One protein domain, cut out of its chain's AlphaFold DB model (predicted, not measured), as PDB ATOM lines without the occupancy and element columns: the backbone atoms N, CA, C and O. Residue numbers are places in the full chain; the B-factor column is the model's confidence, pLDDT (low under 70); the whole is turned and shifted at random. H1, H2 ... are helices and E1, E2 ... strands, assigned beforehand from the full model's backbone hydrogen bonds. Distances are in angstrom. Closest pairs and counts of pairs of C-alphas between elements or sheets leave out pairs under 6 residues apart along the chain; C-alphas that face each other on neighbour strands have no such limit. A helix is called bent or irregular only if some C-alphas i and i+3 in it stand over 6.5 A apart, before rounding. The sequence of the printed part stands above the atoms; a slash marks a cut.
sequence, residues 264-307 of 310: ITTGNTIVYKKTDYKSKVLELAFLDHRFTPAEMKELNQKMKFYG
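AT A GLANCE: This is residues 264 to 307 of the 310 residues of the protein "DUF389 domain-containing protein" of Pedobacter sp (UniProt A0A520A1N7). A two-stranded hairpin, E1 and E2, makes one end of an extended model, and a single helix, H1, makes the other end, with an outstretched link, residues 287 to 292, between them. The helix does not fold back over the hairpin, and there is no common core; the residues before E1 lead away from the hairpin at the end of E1 where the strand begins. The printed part has 44 residues, with two named strands and then one named helix, in the order E1, E2, H1 along the chain; the sheet, of order E1 - E2, is antiparallel, and the class is mixed, helices and strands. The whole is extended, with a radius of gyration of the C-alphas of 17.1 A, and the C-alphas span 52 by 22 by 12 A.

IN THESE COORDINATES: Strand E1 is residues 270 to 276, 17.1 A from first to last C-alpha, and begins at C-alpha 270 at (-12.832, 9.976, 29.153). Strand E2 is residues 281 to 286, 16.1 A long in the same measure, and ends at C-alpha 286 at (-16.600, 11.651, 27.207). Helix H1 is residues 293 to 305, 19.2 A from first to last C-alpha, and ends at C-alpha 305 at (-5.194, 40.629, 26.302).

HOW THE PARTS SIT: E1 and E2 are a hairpin of antiparallel neighbour strands, with 172 degrees between their N-to-C directions. Their C-alphas that face each other include those of Ile 270 and Phe 286, 4.6 A apart, and those of Asp 276 and Val 281, 5.4 A apart. Among the backbone pairs within hydrogen-bond range are N 274 and O 283 at 2.9 A, and N 283 and O 274 at 2.9 A. A tight link of 4 residues joins E1 to E2. A short link of 6 residues joins E2 to H1. E1 and H1 are apart. H1 is not bent, and in it 7 of 9 O i to N i+4 pairs are within hydrogen-bond range.

THE WHOLE: The outline is only just a rod, with spans of 52 by 22 by 12 A. The two C-alphas farthest apart, those of Lys 278 and Phe 305, are 52.6 A from each other. Residues 276 to 281 stand free, as do residues 292 to 298, of which 293 to 298 belong to H1, and residues 300 to 307, of which 300 to 305 belong to H1. The printed part has no cut, and neither link is long. The mean pLDDT of the printed part is 75.0; it is under 70 at residues 264 to 267, residue 271 and residues 288 to 291.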
ATOM      1  N   ILE A 264      -9.614   5.323  24.087       69.06
ATOM      2  CA  ILE A 264      -8.529   6.298  24.289       69.06
ATOM      3  C   ILE A 264      -7.624   6.385  23.056       69.06
ATOM      4  O   ILE A 264      -7.285   7.483  22.610       69.06
ATOM      5  N   THR A 265      -7.258   5.246  22.472       65.62
ATOM      6  CA  THR A 265      -6.432   5.171  21.250       65.62
ATOM      7  C   THR A 265      -7.131   5.737  20.013       65.62
ATOM      8  O   THR A 265      -6.460   6.287  19.143       65.62
ATOM      9  N   THR A 266      -8.466   5.705  19.958       63.66
ATOM     10  CA  THR A 266      -9.269   6.362  18.907       63.66
ATOM     11  C   THR A 266      -9.418   7.873  19.112       63.66
ATOM     12  O   THR A 266      -9.993   8.560  18.269       63.66
ATOM     13  N   GLY A 267      -8.853   8.423  20.192       64.81
ATOM     14  CA  GLY A 267      -8.812   9.858  20.449       64.81
ATOM     15  C   GLY A 267      -9.964  10.389  21.301       64.81
ATOM     16  O   GLY A 267     -10.121  11.606  21.377       64.81
ATOM     17  N   ASN A 268     -10.738   9.541  21.982       70.38
ATOM     18  CA  ASN A 268     -11.742  10.004  22.939       70.38
ATOM     19  C   ASN A 268     -11.111  10.198  24.325       70.38
ATOM     20  O   ASN A 268     -10.463   9.304  24.868       70.38
ATOM     21  N   THR A 269     -11.310  11.370  24.927       71.69
ATOM     22  CA  THR A 269     -10.858  11.633  26.301       71.69
ATOM     23  C   THR A 269     -12.002  11.325  27.261       71.69
ATOM     24  O   THR A 269     -13.056  11.952  27.187       71.69
ATOM     25  N   ILE A 270     -11.816  10.360  28.162       74.25
ATOM     26  CA  ILE A 270     -12.832   9.976  29.153       74.25
ATOM     27  C   ILE A 270     -12.648  10.817  30.415       74.25
ATOM     28  O   ILE A 270     -11.552  10.883  30.966       74.25
ATOM     29  N   VAL A 271     -13.730  11.444  30.871       68.50
ATOM     30  CA  VAL A 271     -13.753  12.331  32.049       68.50
ATOM     31  C   VAL A 271     -14.338  11.614  33.261       68.50
ATOM     32  O   VAL A 271     -13.949  11.874  34.397       68.50
ATOM     33  N   TYR A 272     -15.260  10.682  33.021       73.12
ATOM     34  CA  TYR A 272     -15.916   9.918  34.070       73.12
ATOM     35  C   TYR A 272     -16.042   8.452  33.679       73.12
ATOM     36  O   TYR A 272     -16.416   8.126  32.551       73.12
ATOM     37  N   LYS A 273     -15.756   7.575  34.642       79.06
ATOM     38  CA  LYS A 273     -15.897   6.130  34.518       79.06
ATOM     39  C   LYS A 273     -16.579   5.589  35.765       79.06
ATOM     40  O   LYS A 273     -16.055   5.735  36.869       79.06
ATOM     41  N   LYS A 274     -17.686   4.878  35.572       78.69
ATOM     42  CA  LYS A 274     -18.342   4.103  36.625       78.69
ATOM     43  C   LYS A 274     -18.665   2.710  36.106       78.69
ATOM     44  O   LYS A 274     -19.218   2.537  35.025       78.69
ATOM     45  N   THR A 275     -18.271   1.706  36.877       75.06
ATOM     46  CA  THR A 275     -18.433   0.293  36.523       75.06
ATOM     47  C   THR A 275     -19.126  -0.439  37.646       75.06
ATOM     48  O   THR A 275     -18.656  -0.386  38.782       75.06
ATOM     49  N   ASP A 276     -20.187  -1.168  37.319       74.94
ATOM     50  CA  ASP A 276     -20.854  -2.064  38.256       74.94
ATOM     51  C   ASP A 276     -20.716  -3.514  37.774       74.94
ATOM     52  O   ASP A 276     -21.208  -3.899  36.712       74.94
ATOM     53  N   TYR A 277     -20.015  -4.329  38.565       73.12
ATOM     54  CA  TYR A 277     -19.799  -5.745  38.276       73.12
ATOM     55  C   TYR A 277     -21.091  -6.572  38.378       73.12
ATOM     56  O   TYR A 277     -21.250  -7.547  37.639       73.12
ATOM     57  N   LYS A 278     -22.035  -6.196  39.254       74.12
ATOM     58  CA  LYS A 278     -23.275  -6.959  39.467       74.12
ATOM     59  C   LYS A 278     -24.269  -6.753  38.331       74.12
ATOM     60  O   LYS A 278     -24.834  -7.728  37.842       74.12
ATOM     61  N   SER A 279     -24.468  -5.506  37.913       75.50
ATOM     62  CA  SER A 279     -25.367  -5.166  36.803       75.50
ATOM     63  C   SER A 279     -24.696  -5.267  35.429       75.50
ATOM     64  O   SER A 279     -25.384  -5.234  34.412       75.50
ATOM     65  N   LYS A 280     -23.365  -5.438  35.390       79.56
ATOM     66  CA  LYS A 280     -22.535  -5.413  34.174       79.56
ATOM     67  C   LYS A 280     -22.725  -4.140  33.340       79.56
ATOM     68  O   LYS A 280     -22.617  -4.174  32.117       79.56
ATOM     69  N   VAL A 281     -22.995  -3.018  34.003       78.25
ATOM     70  CA  VAL A 281     -23.157  -1.713  33.356       78.25
ATOM     71  C   VAL A 281     -21.833  -0.949  33.405       78.25
ATOM     72  O   VAL A 281     -21.166  -0.883  34.443       78.25
ATOM     73  N   LEU A 282     -21.453  -0.388  32.258       81.31
ATOM     74  CA  LEU A 282     -20.320   0.513  32.089       81.31
ATOM     75  C   LEU A 282     -20.866   1.891  31.701       81.31
ATOM     76  O   LEU A 282     -21.349   2.074  30.587       81.31
ATOM     77  N   GLU A 283     -20.798   2.845  32.627       80.06
ATOM     78  CA  GLU A 283     -21.144   4.249  32.394       80.06
ATOM     79  C   GLU A 283     -19.860   5.038  32.113       80.06
ATOM     80  O   GLU A 283     -18.911   5.027  32.906       80.06
ATOM     81  N   LEU A 284     -19.839   5.728  30.974       80.50
ATOM     82  CA  LEU A 284     -18.721   6.547  30.521       80.50
ATOM     83  C   LEU A 284     -19.226   7.944  30.174       80.50
ATOM     84  O   LEU A 284     -20.233   8.075  29.480       80.50
ATOM     85  N   ALA A 285     -18.511   8.974  30.622       77.25
ATOM     86  CA  ALA A 285     -18.686  10.328  30.108       77.25
ATOM     87  C   ALA A 285     -17.435  10.742  29.338       77.25
ATOM     88  O   ALA A 285     -16.312  10.658  29.851       77.25
ATOM     89  N   PHE A 286     -17.647  11.192  28.108       77.25
ATOM     90  CA  PHE A 286     -16.600  11.651  27.207       77.25
ATOM     91  C   PHE A 286     -16.495  13.174  27.241       77.25
ATOM     92  O   PHE A 286     -17.476  13.873  27.492       77.25
ATOM     93  N   LEU A 287     -15.293  13.687  26.988       70.81
ATOM     94  CA  LEU A 287     -15.078  15.104  26.734       70.81
ATOM     95  C   LEU A 287     -15.517  15.397  25.292       70.81
ATOM     96  O   LEU A 287     -14.832  15.011  24.348       70.81
ATOM     97  N   ASP A 288     -16.662  16.053  25.141       61.56
ATOM     98  CA  ASP A 288     -17.320  16.291  23.847       61.56
ATOM     99  C   ASP A 288     -16.574  17.309  22.955       61.56
ATOM    100  O   ASP A 288     -16.713  17.315  21.736       61.56
ATOM    101  N   HIS A 289     -15.724  18.163  23.539       61.59
ATOM    102  CA  HIS A 289     -15.088  19.265  22.815       61.59
ATOM    103  C   HIS A 289     -13.556  19.232  22.907       61.59
ATOM    104  O   HIS A 289     -12.969  19.451  23.969       61.59
ATOM    105  N   ARG A 290     -12.896  18.998  21.767       65.38
ATOM    106  CA  ARG A 290     -11.469  19.289  21.564       65.38
ATOM    107  C   ARG A 290     -11.358  20.586  20.767       65.38
ATOM    108  O   ARG A 290     -11.875  20.642  19.656       65.38
ATOM    109  N   PHE A 291     -10.668  21.592  21.312       66.44
ATOM    110  CA  PHE A 291     -10.471  22.870  20.624       66.44
ATOM    111  C   PHE A 291      -9.802  22.656  19.269       66.44
ATOM    112  O   PHE A 291      -8.730  22.047  19.165       66.44
ATOM    113  N   THR A 292     -10.427  23.183  18.226       74.94
ATOM    114  CA  THR A 292      -9.861  23.187  16.881       74.94
ATOM    115  C   THR A 292      -8.605  24.066  16.828       74.94
ATOM    116  O   THR A 292      -8.441  24.984  17.638       74.94
ATOM    117  N   PRO A 293      -7.703  23.859  15.849       76.50
ATOM    118  CA  PRO A 293      -6.537  24.726  15.669       76.50
ATOM    119  C   PRO A 293      -6.902  26.212  15.509       76.50
ATOM    120  O   PRO A 293      -6.119  27.081  15.885       76.50
ATOM    121  N   ALA A 294      -8.093  26.505  14.974       74.50
ATOM    122  CA  ALA A 294      -8.619  27.860  14.837       74.50
ATOM    123  C   ALA A 294      -9.025  28.460  16.193       74.50
ATOM    124  O   ALA A 294      -8.569  29.553  16.528       74.50
ATOM    125  N   GLU A 295      -9.785  27.722  17.006       75.31
ATOM    126  CA  GLU A 295     -10.174  28.140  18.363       75.31
ATOM    127  C   GLU A 295      -8.954  28.280  19.282       75.31
ATOM    128  O   GLU A 295      -8.843  29.255  20.021       75.31
ATOM    129  N   MET A 296      -7.977  27.371  19.182       77.38
ATOM    130  CA  MET A 296      -6.695  27.480  19.890       77.38
ATOM    131  C   MET A 296      -5.924  28.741  19.491       77.38
ATOM    132  O   MET A 296      -5.303  29.384  20.336       77.38
ATOM    133  N   LYS A 297      -5.950  29.124  18.209       81.31
ATOM    134  CA  LYS A 297      -5.285  30.342  17.727       81.31
ATOM    135  C   LYS A 297      -5.982  31.603  18.241       81.31
ATOM    136  O   LYS A 297      -5.299  32.545  18.639       81.31
ATOM    137  N   GLU A 298      -7.312  31.599  18.287       83.00
ATOM    138  CA  GLU A 298      -8.111  32.687  18.857       83.00
ATOM    139  C   GLU A 298      -7.896  32.820  20.374       83.00
ATOM    140  O   GLU A 298      -7.666  33.921  20.880       83.00
ATOM    141  N   LEU A 299      -7.886  31.702  21.105       81.69
ATOM    142  CA  LEU A 299      -7.602  31.667  22.542       81.69
ATOM    143  C   LEU A 299      -6.180  32.151  22.847       81.69
ATOM    144  O   LEU A 299      -6.003  32.996  23.723       81.69
ATOM    145  N   ASN A 300      -5.180  31.714  22.075       80.31
ATOM    146  CA  ASN A 300      -3.798  32.189  22.207       80.31
ATOM    147  C   ASN A 300      -3.659  33.694  21.916       80.31
ATOM    148  O   ASN A 300      -2.849  34.373  22.546       80.31
ATOM    149  N   GLN A 301      -4.450  34.251  20.991       81.69
ATOM    150  CA  GLN A 301      -4.500  35.702  20.782       81.69
ATOM    151  C   GLN A 301      -5.152  36.422  21.968       81.69
ATOM    152  O   GLN A 301      -4.634  37.444  22.419       81.69
ATOM    153  N   LYS A 302      -6.240  35.871  22.517       82.88
ATOM    154  CA  LYS A 302      -6.916  36.412  23.707       82.88
ATOM    155  C   LYS A 302      -6.035  36.361  24.957       82.88
ATOM    156  O   LYS A 302      -6.112  37.282  25.764       82.88
ATOM    157  N   MET A 303      -5.140  35.379  25.097       78.44
ATOM    158  CA  MET A 303      -4.190  35.311  26.221       78.44
ATOM    159  C   MET A 303      -3.302  36.560  26.345       78.44
ATOM    160  O   MET A 303      -2.986  36.962  27.466       78.44
ATOM    161  N   LYS A 304      -2.954  37.212  25.225       81.88
ATOM    162  CA  LYS A 304      -2.200  38.480  25.230       81.88
ATOM    163  C   LYS A 304      -2.986  39.620  25.875       81.88
ATOM    164  O   LYS A 304      -2.406  40.458  26.554       81.88
ATOM    165  N   PHE A 305      -4.308  39.624  25.713       80.25
ATOM    166  CA  PHE A 305      -5.194  40.629  26.302       80.25
ATOM    167  C   PHE A 305      -5.300  40.497  27.831       80.25
ATOM    168  O   PHE A 305      -5.550  41.479  28.522       80.25
ATOM    169  N   TYR A 306      -5.068  39.291  28.358       80.81
ATOM    170  CA  TYR A 306      -5.044  38.999  29.794       80.81
ATOM    171  C   TYR A 306      -3.628  39.004  30.399       80.81
ATOM    172  O   TYR A 306      -3.474  38.689  31.576       80.81
ATOM    173  N   GLY A 307      -2.589  39.333  29.620       79.69
ATOM    174  CA  GLY A 307      -1.199  39.392  30.097       79.69
ATOM    175  C   GLY A 307      -0.581  38.038  30.469       79.69
ATOM    176  O   GLY A 307       0.428  37.999  31.166       79.69
TER     177      GLY A 307